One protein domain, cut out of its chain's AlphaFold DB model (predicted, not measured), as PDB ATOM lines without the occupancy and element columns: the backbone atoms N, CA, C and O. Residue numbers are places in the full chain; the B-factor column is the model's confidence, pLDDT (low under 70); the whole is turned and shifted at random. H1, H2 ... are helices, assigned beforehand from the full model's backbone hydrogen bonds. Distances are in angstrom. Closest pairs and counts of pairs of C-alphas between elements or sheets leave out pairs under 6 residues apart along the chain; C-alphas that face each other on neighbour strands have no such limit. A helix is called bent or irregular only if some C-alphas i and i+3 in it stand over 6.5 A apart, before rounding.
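This is residues 6 to 99 of the 99 residues of an uncharacterized protein of Roseimicrobium gellanilyticum (UniProt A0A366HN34). A long kinked helix, H1, runs from one end of the domain along one side; the short H2 and H3 make a corner beside it, and a helical hairpin of H4 and H5 makes the other end. The long link of residues 47 to 65 loops outward between H3 and H4. The printed part has 94 residues with five named helices, H1 to H5 in chain order, and no named strand; the class is all helix. It is compact, with a radius of gyration of the C-alphas of 12.9 A, and spans 42 by 34 by 22 A.

H1, residues 6 to 26, has a kink of 58 degrees near residue 20 and is irregular, with C-alphas 19 and 22 lying 7.7 A apart. With residues 17 to 25 alone it only just touches H2, residues 31 to 34, with 3 pairs of C-alphas within 8 A; the closest are those of Leu 25 and His 31, 7.0 A apart. H2 and H3, residues 37 to 46, touch only at the corner, the closest C-alphas being Val 33 and His 39 at 5.0 A. H1 is close to but not clearly touching H4, residues 66 to 77; their closest C-alphas, Leu 24 and Leu 72, are 7.1 A apart. H4 and H5, residues 87 to 97, form a hairpin and touch, closest at the C-alphas of Lys 66 and Leu 95, 6.4 A; they run opposite ways at a shallow tilt of 34 degrees, only just short of steep. H3 and H5 only just touch, and only at their ends, with 3 pairs of C-alphas within 8 A; the closest are Leu 44 and Ile 87 at 5.7 A. H1 and H5 are apart. In H3, H4 and H5 every O i to N i+4 pair is within hydrogen-bond range, in H1 15 of 17, and H2 is too short for such a pair.

H1 begins at C-alpha 6 (153.974, 206.175, 128.900) and measures 29.1 A; H2 measures 5.1 A, H3 14.2 A, H4 16.2 A and H5 15.2 A. H5 ends at C-alpha 97 (164.480, 213.745, 92.425).

The C-alphas farthest apart are those of Ser 7 and Gly 99, 43.0 A. The printed part has no cut. The link from H3 to H4 is long; within it residues 48 to 49 pair antiparallel with residues 59 to 60. Residues 6 to 10 and residue 99 have pLDDT under 70.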
ATOM      1  N   ASN A   6     152.626 206.244 129.464       54.69
ATOM      2  CA  ASN A   6     153.974 206.175 128.900       54.69
ATOM      3  C   ASN A   6     154.545 204.748 128.842       54.69
ATOM      4  O   ASN A   6     155.412 204.474 128.023       54.69
ATOM      5  N   SER A   7     154.062 203.821 129.680       59.34
ATOM      6  CA  SER A   7     154.543 202.432 129.676       59.34
ATOM      7  C   SER A   7     154.094 201.668 128.437       59.34
ATOM      8  O   SER A   7     154.890 200.956 127.835       59.34
ATOM      9  N   ASP A   8     152.832 201.835 128.047       65.44
ATOM     10  CA  ASP A   8     152.223 201.031 126.988       65.44
ATOM     11  C   ASP A   8     152.720 201.486 125.611       65.44
ATOM     12  O   ASP A   8     153.050 200.658 124.765       65.44
ATOM     13  N   ALA A   9     152.878 202.802 125.425       65.38
ATOM     14  CA  ALA A   9     153.485 203.384 124.230       65.38
ATOM     15  C   ALA A   9     154.965 202.985 124.089       65.38
ATOM     16  O   ALA A   9     155.362 202.480 123.040       65.38
ATOM     17  N   ALA A  10     155.754 203.089 125.167       68.62
ATOM     18  CA  ALA A  10     157.148 202.644 125.156       68.62
ATOM     19  C   ALA A  10     157.267 201.131 124.891       68.62
ATOM     20  O   ALA A  10     158.212 200.668 124.245       68.62
ATOM     21  N   HIS A  11     156.300 200.332 125.358       77.81
ATOM     22  CA  HIS A  11     156.272 198.898 125.083       77.81
ATOM     23  C   HIS A  11     155.902 198.593 123.623       77.81
ATOM     24  O   HIS A  11     156.490 197.680 123.027       77.81
ATOM     25  N   ALA A  12     154.983 199.364 123.035       82.50
ATOM     26  CA  ALA A  12     154.617 199.267 121.626       82.50
ATOM     27  C   ALA A  12     155.792 199.648 120.713       82.50
ATOM     28  O   ALA A  12     156.113 198.874 119.809       82.50
ATOM     29  N   TRP A  13     156.497 200.750 121.007       87.06
ATOM     30  CA  TRP A  13     157.703 201.149 120.272       87.06
ATOM     31  C   TRP A  13     158.770 200.054 120.323       87.06
ATOM     32  O   TRP A  13     159.213 199.597 119.272       87.06
ATOM     33  N   LYS A  14     159.121 199.548 121.516       88.12
ATOM     34  CA  LYS A  14     160.113 198.462 121.649       88.12
ATOM     35  C   LYS A  14     159.715 197.218 120.859       88.12
ATOM     36  O   LYS A  14     160.549 196.627 120.182       88.12
ATOM     37  N   SER A  15     158.443 196.824 120.932       90.00
ATOM     38  CA  SER A  15     157.942 195.641 120.222       90.00
ATOM     39  C   SER A  15     157.991 195.823 118.709       90.00
ATOM     40  O   SER A  15     158.348 194.893 117.989       90.00
ATOM     41  N   TRP A  16     157.649 197.016 118.220       90.50
ATOM     42  CA  TRP A  16     157.762 197.354 116.808       90.50
ATOM     43  C   TRP A  16     159.227 197.383 116.365       90.50
ATOM     44  O   TRP A  16     159.563 196.773 115.352       90.50
ATOM     45  N   MET A  17     160.098 198.006 117.162       92.25
ATOM     46  CA  MET A  17     161.521 198.127 116.876       92.25
ATOM     47  C   MET A  17     162.176 196.750 116.783       92.25
ATOM     48  O   MET A  17     162.826 196.463 115.792       92.25
ATOM     49  N   VAL A  18     161.919 195.838 117.726       91.44
ATOM     50  CA  VAL A  18     162.449 194.459 117.670       91.44
ATOM     51  C   VAL A  18     162.032 193.727 116.388       91.44
ATOM     52  O   VAL A  18     162.833 192.982 115.833       91.44
ATOM     53  N   ARG A  19     160.810 193.944 115.890       92.31
ATOM     54  CA  ARG A  19     160.312 193.272 114.674       92.31
ATOM     55  C   ARG A  19     160.897 193.831 113.379       92.31
ATOM     56  O   ARG A  19     161.009 193.085 112.414       92.31
ATOM     57  N   HIS A  20     161.227 195.121 113.344       93.25
ATOM     58  CA  HIS A  20     161.626 195.812 112.111       93.25
ATOM     59  C   HIS A  20     163.079 196.303 112.131       93.25
ATOM     60  O   HIS A  20     163.535 196.866 111.139       93.25
ATOM     61  N   ARG A  21     163.818 196.083 113.228       92.88
ATOM     62  CA  ARG A  21     165.206 196.533 113.411       92.88
ATOM     63  C   ARG A  21     166.105 196.085 112.271       92.88
ATOM     64  O   ARG A  21     166.810 196.919 111.721       92.88
ATOM     65  N   ASP A  22     166.064 194.812 111.898       93.50
ATOM     66  CA  ASP A  22     166.940 194.291 110.844       93.50
ATOM     67  C   ASP A  22     166.620 194.938 109.490       93.50
ATOM     68  O   ASP A  22     167.520 195.395 108.790       93.50
ATOM     69  N   THR A  23     165.334 195.124 109.178       92.88
ATOM     70  CA  THR A  23     164.902 195.866 107.987       92.88
ATOM     71  C   THR A  23     165.368 197.323 108.016       92.88
ATOM     72  O   THR A  23     165.772 197.854 106.985       92.88
ATOM     73  N   LEU A  24     165.337 197.988 109.175       93.88
ATOM     74  CA  LEU A  24     165.813 199.368 109.329       93.88
ATOM     75  C   LEU A  24     167.336 199.476 109.171       93.88
ATOM     76  O   LEU A  24     167.811 200.418 108.536       93.88
ATOM     77  N   LEU A  25     168.088 198.493 109.673       94.44
ATOM     78  CA  LEU A  25     169.532 198.385 109.449       94.44
ATOM     79  C   LEU A  25     169.842 198.197 107.956       94.44
ATOM     80  O   LEU A  25     170.712 198.880 107.420       94.44
ATOM     81  N   GLU A  26     169.087 197.349 107.250       92.88
ATOM     82  CA  GLU A  26     169.197 197.204 105.788       92.88
ATOM     83  C   GLU A  26     168.821 198.485 105.029       92.88
ATOM     84  O   GLU A  26     169.351 198.755 103.948       92.88
ATOM     85  N   CYS A  27     167.921 199.298 105.589       92.94
ATOM     86  CA  CYS A  27     167.611 200.626 105.068       92.94
ATOM     87  C   CYS A  27     168.736 201.637 105.325       92.94
ATOM     88  O   CYS A  27     168.617 202.761 104.862       92.94
ATOM     89  N   GLY A  28     169.813 201.277 106.028       92.31
ATOM     90  CA  GLY A  28     170.929 202.176 106.324       92.31
ATOM     91  C   GLY A  28     170.719 203.053 107.560       92.31
ATOM     92  O   GLY A  28     171.466 204.008 107.752       92.31
ATOM     93  N   VAL A  29     169.721 202.756 108.401       94.50
ATOM     94  CA  VAL A  29     169.565 203.434 109.695       94.50
ATOM     95  C   VAL A  29     170.532 202.793 110.700       94.50
ATOM     96  O   VAL A  29     170.442 201.588 110.922       94.50
ATOM     97  N   PRO A  30     171.459 203.546 111.316       94.00
ATOM     98  CA  PRO A  30     172.480 202.993 112.198       94.00
ATOM     99  C   PRO A  30     171.892 202.526 113.528       94.00
ATOM    100  O   PRO A  30     170.864 203.026 113.991       94.00
ATOM    101  N   HIS A  31     172.585 201.585 114.175       92.38
ATOM    102  CA  HIS A  31     172.105 200.967 115.407       92.38
ATOM    103  C   HIS A  31     171.810 201.993 116.512       92.38
ATOM    104  O   HIS A  31     170.759 201.894 117.140       92.38
ATOM    105  N   ASP A  32     172.660 203.010 116.661       91.25
ATOM    106  CA  ASP A  32     172.552 204.084 117.659       91.25
ATOM    107  C   ASP A  32     171.221 204.854 117.599       91.25
ATOM    108  O   ASP A  32     170.733 205.370 118.610       91.25
ATOM    109  N   VAL A  33     170.616 204.939 116.409       93.81
ATOM    110  CA  VAL A  33     169.302 205.568 116.208       93.81
ATOM    111  C   VAL A  33     168.178 204.632 116.648       93.81
ATOM    112  O   VAL A  33     167.165 205.081 117.175       93.81
ATOM    113  N   LEU A  34     168.365 203.324 116.467       93.50
ATOM    114  CA  LEU A  34     167.371 202.291 116.769       93.50
ATOM    115  C   LEU A  34     167.363 201.875 118.252       93.50
ATOM    116  O   LEU A  34     166.362 201.342 118.726       93.50
ATOM    117  N   GLU A  35     168.452 202.100 118.992       90.88
ATOM    118  CA  GLU A  35     168.547 201.760 120.425       90.88
ATOM    119  C   GLU A  35     167.733 202.687 121.330       90.88
ATOM    120  O   GLU A  35     167.263 202.277 122.397       90.88
ATOM    121  N   HIS A  36     167.546 203.935 120.910       90.56
ATOM    122  CA  HIS A  36     166.912 204.962 121.720       90.56
ATOM    123  C   HIS A  36     165.699 205.544 121.004       90.56
ATOM    124  O   HIS A  36     165.830 206.200 119.976       90.56
ATOM    125  N   GLU A  37     164.521 205.398 121.616       91.19
ATOM    126  CA  GLU A  37     163.262 205.950 121.098       91.19
ATOM    127  C   GLU A  37     163.386 207.435 120.761       91.19
ATOM    128  O   GLU A  37     162.961 207.867 119.701       91.19
ATOM    129  N   ARG A  38     164.083 208.208 121.601       91.44
ATOM    130  CA  ARG A  38     164.327 209.631 121.351       91.44
ATOM    131  C   ARG A  38     165.134 209.892 120.076       91.44
ATOM    132  O   ARG A  38     164.853 210.871 119.394       91.44
ATOM    133  N   HIS A  39     166.144 209.075 119.777       94.12
ATOM    134  CA  HIS A  39     166.944 209.237 118.559       94.12
ATOM    135  C   HIS A  39     166.122 208.862 117.330       94.12
ATOM    136  O   HIS A  39     166.156 209.575 116.332       94.12
ATOM    137  N   TRP A  40     165.334 207.790 117.439       93.69
ATOM    138  CA  TRP A  40     164.390 207.383 116.409       93.69
ATOM    139  C   TRP A  40     163.354 208.473 116.114       93.69
ATOM    140  O   TRP A  40     163.206 208.870 114.963       93.69
ATOM    141  N   THR A  41     162.692 209.020 117.138       91.56
ATOM    142  CA  THR A  41     161.737 210.126 116.975       91.56
ATOM    143  C   THR A  41     162.406 211.351 116.361       91.56
ATOM    144  O   THR A  41     161.880 211.913 115.412       91.56
ATOM    145  N   TYR A  42     163.606 211.717 116.825       92.81
ATOM    146  CA  TYR A  42     164.355 212.833 116.245       92.81
ATOM    147  C   TYR A  42     164.645 212.617 114.753       92.81
ATOM    148  O   TYR A  42     164.443 213.521 113.945       92.81
ATOM    149  N   PHE A  43     165.072 211.412 114.373       94.94
ATOM    150  CA  PHE A  43     165.277 211.051 112.973       94.94
ATOM    151  C   PHE A  43     163.977 211.140 112.160       94.94
ATOM    152  O   PHE A  43     164.007 211.652 111.046       94.94
ATOM    153  N   LEU A  44     162.841 210.696 112.710       93.44
ATOM    154  CA  LEU A  44     161.528 210.789 112.056       93.44
ATOM    155  C   LEU A  44     160.993 212.221 111.913       93.44
ATOM    156  O   LEU A  44     160.175 212.468 111.024       93.44
ATOM    157  N   ASP A  45     161.435 213.137 112.769       91.62
ATOM    158  CA  ASP A  45     161.026 214.543 112.733       91.62
ATOM    159  C   ASP A  45     161.924 215.379 111.809       91.62
ATOM    160  O   ASP A  45     161.448 216.298 111.143       91.62
ATOM    161  N   HIS A  46     163.223 215.066 111.757       92.25
ATOM    162  CA  HIS A  46     164.227 215.897 111.080       92.25
ATOM    163  C   HIS A  46     164.848 215.267 109.830       92.25
ATOM    164  O   HIS A  46     165.512 215.964 109.067       92.25
ATOM    165  N   GLY A  47     164.696 213.959 109.627       93.88
ATOM    166  CA  GLY A  47     165.302 213.233 108.507       93.88
ATOM    167  C   GLY A  47     166.798 212.967 108.669       93.88
ATOM    168  O   GLY A  47     167.422 212.401 107.774       93.88
ATOM    169  N   TYR A  48     167.399 213.342 109.796       95.25
ATOM    170  CA  TYR A  48     168.793 213.048 110.109       95.25
ATOM    171  C   TYR A  48     168.993 212.849 111.610       95.25
ATOM    172  O   TYR A  48     168.147 213.220 112.423       95.25
ATOM    173  N   PHE A  49     170.131 212.273 111.983       95.25
ATOM    174  CA  PHE A  49     170.557 212.201 113.374       95.25
ATOM    175  C   PHE A  49     172.062 212.437 113.498       95.25
ATOM    176  O   PHE A  49     172.858 211.823 112.785       95.25
ATOM    177  N   THR A  50     172.434 213.300 114.443       94.00
ATOM    178  CA  THR A  50     173.823 213.618 114.785       94.00
ATOM    179  C   THR A  50     174.036 213.371 116.280       94.00
ATOM    180  O   THR A  50     173.435 214.072 117.100       94.00
ATOM    181  N   PRO A  51     174.870 212.393 116.665       90.00
ATOM    182  CA  PRO A  51     175.240 212.172 118.054       90.00
ATOM    183  C   PRO A  51     175.975 213.378 118.644       90.00
ATOM    184  O   PRO A  51     176.670 214.119 117.945       90.00
ATOM    185  N   ALA A  52     175.870 213.554 119.960       87.81
ATOM    186  CA  ALA A  52     176.607 214.601 120.655       87.81
ATOM    187  C   ALA A  52     178.124 214.414 120.478       87.81
ATOM    188  O   ALA A  52     178.650 213.321 120.676       87.81
ATOM    189  N   GLY A  53     178.825 215.495 120.133       89.81
ATOM    190  CA  GLY A  53     180.274 215.480 119.907       89.81
ATOM    191  C   GLY A  53     180.696 215.191 118.464       89.81
ATOM    192  O   GLY A  53     181.888 215.272 118.177       89.81
ATOM    193  N   LEU A  54     179.754 214.921 117.554       90.06
ATOM    194  CA  LEU A  54     180.015 214.830 116.118       90.06
ATOM    195  C   LEU A  54     179.528 216.085 115.386       90.06
ATOM    196  O   LEU A  54     178.515 216.681 115.746       90.06
ATOM    197  N   SER A  55     180.269 216.487 114.352       89.19
ATOM    198  CA  SER A  55     179.906 217.598 113.462       89.19
ATOM    199  C   SER A  55     179.037 217.162 112.283       89.19
ATOM    200  O   SER A  55     178.384 218.000 111.669       89.19
ATOM    201  N   GLU A  56     179.033 215.868 111.964       90.50
ATOM    202  CA  GLU A  56     178.339 215.298 110.811       90.50
ATOM    203  C   GLU A  56     177.281 214.281 111.252       90.50
ATOM    204  O   GLU A  56     177.498 213.552 112.228       90.50
ATOM    205  N   PRO A  57     176.136 214.217 110.549       92.00
ATOM    206  CA  PRO A  57     175.096 213.251 110.856       92.00
ATOM    207  C   PRO A  57     175.565 211.830 110.545       92.00
ATOM    208  O   PRO A  57     176.114 211.561 109.480       92.00
ATOM    209  N   VAL A  58     175.274 210.894 111.449       93.19
ATOM    210  CA  VAL A  58     175.528 209.459 111.217       93.19
ATOM    211  C   VAL A  58     174.500 208.842 110.270       93.19
ATOM    212  O   VAL A  58     174.738 207.786 109.696       93.19
ATOM    213  N   VAL A  59     173.351 209.502 110.105       94.69
ATOM    214  CA  VAL A  59     172.338 209.167 109.102       94.69
ATOM    215  C   VAL A  59     171.619 210.428 108.649       94.69
ATOM    216  O   VAL A  59     171.310 211.296 109.465       94.69
ATOM    217  N   SER A  60     171.340 210.521 107.353       95.00
ATOM    218  CA  SER A  60     170.538 211.583 106.744       95.00
ATOM    219  C   SER A  60     169.816 211.032 105.519       95.00
ATOM    220  O   SER A  60     170.450 210.409 104.664       95.00
ATOM    221  N   ILE A  61     168.508 211.283 105.409       94.62
ATOM    222  CA  ILE A  61     167.693 210.866 104.257       94.62
ATOM    223  C   ILE A  61     168.205 211.460 102.937       94.62
ATOM    224  O   ILE A  61     168.087 210.823 101.891       94.62
ATOM    225  N   ASP A  62     168.845 212.630 102.970       92.94
ATOM    226  CA  ASP A  62     169.428 213.252 101.779       92.94
ATOM    227  C   ASP A  62     170.593 212.420 101.223       92.94
ATOM    228  O   ASP A  62     170.741 212.253 100.003       92.94
ATOM    229  N   LEU A  63     171.382 211.835 102.128       92.31
ATOM    230  CA  LEU A  63     172.572 211.042 101.819       92.31
ATOM    231  C   LEU A  63     172.260 209.559 101.562       92.31
ATOM    232  O   LEU A  63     173.062 208.877 100.929       92.31
ATOM    233  N   MET A  64     171.095 209.067 101.992       93.19
ATOM    234  CA  MET A  64     170.680 207.675 101.784       93.19
ATOM    235  C   MET A  64     170.557 207.297 100.305       93.19
ATOM    236  O   MET A  64     170.122 208.090  99.460       93.19
ATOM    237  N   GLU A  65     170.855 206.039  99.980       93.94
ATOM    238  CA  GLU A  65     170.631 205.516  98.635       93.94
ATOM    239  C   GLU A  65     169.136 205.478  98.283       93.94
ATOM    240  O   GLU A  65     168.254 205.331  99.130       93.94
ATOM    241  N   LYS A  66     168.813 205.545  96.988       91.75
ATOM    242  CA  LYS A  66     167.416 205.475  96.529       91.75
ATOM    243  C   LYS A  66     166.739 204.156  96.929       91.75
ATOM    244  O   LYS A  66     165.555 204.143  97.247       91.75
ATOM    245  N   SER A  67     167.478 203.049  96.886       93.19
ATOM    246  CA  SER A  67     167.029 201.713  97.307       93.19
ATOM    247  C   SER A  67     166.616 201.703  98.785       93.19
ATOM    248  O   SER A  67     165.534 201.216  99.115       93.19
ATOM    249  N   GLN A  68     167.442 202.303  99.639       94.50
ATOM    250  CA  GLN A  68     167.227 202.478 101.072       94.50
ATOM    251  C   GLN A  68     166.008 203.357 101.358       94.50
ATOM    252  O   GLN A  68     165.100 202.929 102.067       94.50
ATOM    253  N   LEU A  69     165.920 204.524 100.712       94.50
ATOM    254  CA  LEU A  69     164.781 205.438 100.845       94.50
ATOM    255  C   LEU A  69     163.456 204.781 100.448       94.50
ATOM    256  O   LEU A  69     162.456 204.950 101.142       94.50
ATOM    257  N   LYS A  70     163.434 203.993  99.363       93.94
ATOM    258  CA  LYS A  70     162.221 203.272  98.937       93.94
ATOM    259  C   LYS A  70     161.761 202.271  99.990       93.94
ATOM    260  O   LYS A  70     160.565 202.187 100.260       93.94
ATOM    261  N   ARG A  71     162.695 201.502 100.558       94.12
ATOM    262  CA  ARG A  71     162.387 200.514 101.601       94.12
ATOM    263  C   ARG A  71     161.914 201.195 102.881       94.12
ATOM    264  O   ARG A  71     160.888 200.791 103.419       94.12
ATOM    265  N   LEU A  72     162.602 202.255 103.305       93.56
ATOM    266  CA  LEU A  72     162.235 203.038 104.481       93.56
ATOM    267  C   LEU A  72     160.837 203.651 104.327       93.56
ATOM    268  O   LEU A  72     160.000 203.485 105.208       93.56
ATOM    269  N   HIS A  73     160.554 204.277 103.182       93.44
ATOM    270  CA  HIS A  73     159.229 204.816 102.878       93.44
ATOM    271  C   HIS A  73     158.153 203.728 102.942       93.44
ATOM    272  O   HIS A  73     157.152 203.894 103.627       93.44
ATOM    273  N   ALA A  74     158.366 202.593 102.267       92.38
ATOM    274  CA  ALA A  74     157.401 201.496 102.258       92.38
ATOM    275  C   ALA A  74     157.122 200.948 103.667       92.38
ATOM    276  O   ALA A  74     155.972 200.654 103.983       92.38
ATOM    277  N   LEU A  75     158.155 200.838 104.507       92.25
ATOM    278  CA  LEU A  75     158.033 200.380 105.889       92.25
ATOM    279  C   LEU A  75     157.221 201.363 106.745       92.25
ATOM    280  O   LEU A  75     156.313 200.953 107.466       92.25
ATOM    281  N   LEU A  76     157.540 202.659 106.658       91.19
ATOM    282  CA  LEU A  76     156.890 203.703 107.451       91.19
ATOM    283  C   LEU A  76     155.435 203.924 107.020       91.19
ATOM    284  O   LEU A  76     154.569 204.044 107.881       91.19
ATOM    285  N   SER A  77     155.140 203.884 105.716       89.38
ATOM    286  CA  SER A  77     153.770 204.027 105.198       89.38
ATOM    287  C   SER A  77     152.841 202.862 105.558       89.38
ATOM    288  O   SER A  77     151.629 203.015 105.493       89.38
ATOM    289  N   GLN A  78     153.379 201.690 105.913       88.19
ATOM    290  CA  GLN A  78     152.578 200.538 106.355       88.19
ATOM    291  C   GLN A  78     152.256 200.572 107.854       88.19
ATOM    292  O   GLN A  78     151.495 199.735 108.339       88.19
ATOM    293  N   CYS A  79     152.848 201.501 108.606       83.50
ATOM    294  CA  CYS A  79     152.675 201.589 110.044       83.50
ATOM    295  C   CYS A  79     151.754 202.758 110.401       83.50
ATOM    296  O   CYS A  79     152.149 203.914 110.271       83.50
ATOM    297  N   GLU A  80     150.569 202.463 110.943       81.31
ATOM    298  CA  GLU A  80     149.603 203.481 111.405       81.31
ATOM    299  C   GLU A  80     150.224 204.481 112.398       81.31
ATOM    300  O   GLU A  80     149.836 205.642 112.461       81.31
ATOM    301  N   THR A  81     151.231 204.054 113.168       79.69
ATOM    302  CA  THR A  81     151.948 204.918 114.119       79.69
ATOM    303  C   THR A  81     152.793 205.997 113.435       79.69
ATOM    304  O   THR A  81     153.030 207.045 114.030       79.69
ATOM    305  N   TYR A  82     153.248 205.760 112.202       80.88
ATOM    306  CA  TYR A  82     154.196 206.628 111.499       80.88
ATOM    307  C   TYR A  82     153.650 207.212 110.195       80.88
ATOM    308  O   TYR A  82     154.371 207.946 109.526       80.88
ATOM    309  N   GLU A  83     152.386 206.961 109.852       74.50
ATOM    310  CA  GLU A  83     151.739 207.508 108.650       74.50
ATOM    311  C   GLU A  83     151.800 209.047 108.592       74.50
ATOM    312  O   GLU A  83     151.912 209.633 107.519       74.50
ATOM    313  N   ALA A  84     151.806 209.701 109.757       77.38
ATOM    314  CA  ALA A  84     151.891 211.153 109.892       77.38
ATOM    315  C   ALA A  84     153.306 211.681 110.215       77.38
ATOM    316  O   ALA A  84     153.436 212.841 110.610       77.38
ATOM    317  N   CYS A  85     154.364 210.863 110.109       83.94
ATOM    318  CA  CYS A  85     155.714 211.341 110.425       83.94
ATOM    319  C   CYS A  85     156.210 212.370 109.396       83.94
ATOM    320  O   CYS A  85     155.939 212.271 108.196       83.94
ATOM    321  N   CYS A  86     156.948 213.371 109.882       87.00
ATOM    322  CA  CYS A  86     157.322 214.544 109.095       87.00
ATOM    323  C   CYS A  86     158.222 214.210 107.901       87.00
ATOM    324  O   CYS A  86     158.160 214.905 106.893       87.00
ATOM    325  N   ILE A  87     159.002 213.129 107.983       91.25
ATOM    326  CA  ILE A  87     159.942 212.754 106.921       91.25
ATOM    327  C   ILE A  87     159.306 212.015 105.740       91.25
ATOM    328  O   ILE A  87     159.948 211.893 104.701       91.25
ATOM    329  N   LEU A  88     158.075 211.496 105.850       90.19
ATOM    330  CA  LEU A  88     157.453 210.732 104.755       90.19
ATOM    331  C   LEU A  88     157.292 211.559 103.462       90.19
ATOM    332  O   LEU A  88     157.719 211.079 102.405       90.19
ATOM    333  N   PRO A  89     156.754 212.798 103.506       91.31
ATOM    334  CA  PRO A  89     156.713 213.683 102.341       91.31
ATOM    335  C   PRO A  89     158.101 213.970 101.754       91.31
ATOM    336  O   PRO A  89     158.269 213.942 100.531       91.31
ATOM    337  N   ASP A  90     159.100 214.188 102.612       91.31
ATOM    338  CA  ASP A  90     160.468 214.503 102.196       91.31
ATOM    339  C   ASP A  90     161.132 213.314 101.500       91.31
ATOM    340  O   ASP A  90     161.709 213.464 100.420       91.31
ATOM    341  N   ILE A  91     160.970 212.104 102.046       91.75
ATOM    342  CA  ILE A  91     161.422 210.876 101.387       91.75
ATOM    343  C   ILE A  91     160.731 210.730 100.024       91.75
ATOM    344  O   ILE A  91     161.400 210.441  99.029       91.75
ATOM    345  N   GLY A  92     159.418 210.969  99.947       90.75
ATOM    346  CA  GLY A  92     158.670 210.943  98.686       90.75
ATOM    347  C   GLY A  92     159.252 211.894  97.634       90.75
ATOM    348  O   GLY A  92     159.449 211.504  96.480       90.75
ATOM    349  N   HIS A  93     159.613 213.112  98.038       92.31
ATOM    350  CA  HIS A  93     160.255 214.101  97.165       92.31
ATOM    351  C   HIS A  93     161.675 213.704  96.740       92.31
ATOM    352  O   HIS A  93     162.073 213.887  95.588       92.31
ATOM    353  N   LEU A  94     162.460 213.115  97.639       91.69
ATOM    354  CA  LEU A  94     163.802 212.625  97.311       91.69
ATOM    355  C   LEU A  94     163.757 211.455  96.318       91.69
ATOM    356  O   LEU A  94     164.613 211.348  95.433       91.69
ATOM    357  N   LEU A  95     162.736 210.600  96.412       92.25
ATOM    358  CA  LEU A  95     162.539 209.478  95.494       92.25
ATOM    359  C   LEU A  95     162.230 209.914  94.058       92.25
ATOM    360  O   LEU A  95     162.657 209.221  93.125       92.25
ATOM    361  N   THR A  96     161.532 211.040  93.874       91.00
ATOM    362  CA  THR A  96     161.256 211.616  92.546       91.00
ATOM    363  C   THR A  96     162.465 212.359  91.980       91.00
ATOM    364  O   THR A  96     162.705 212.287  90.777       91.00
ATOM    365  N   LYS A  97     163.270 213.009  92.835       85.50
ATOM    366  CA  LYS A  97     164.480 213.745  92.425       85.50
ATOM    367  C   LYS A  97     165.658 212.868  92.013       85.50
ATOM    368  O   LYS A  97     166.404 213.260  91.123       85.50
ATOM    369  N   LYS A  98     165.860 211.702  92.637       79.69
ATOM    370  CA  LYS A  98     166.969 210.778  92.303       79.69
ATOM    371  C   LYS A  98     166.683 209.968  91.015       79.69
ATOM    372  O   LYS A  98     166.909 208.756  90.995       79.69
ATOM    373  N   GLY A  99     166.049 210.590  90.014       56.69
ATOM    374  CA  GLY A  99     165.540 210.005  88.762       56.69
ATOM    375  C   GLY A  99     166.554 209.972  87.633       56.69
ATOM    376  O   GLY A  99     167.319 210.949  87.514       56.69
TER     377      GLY A  99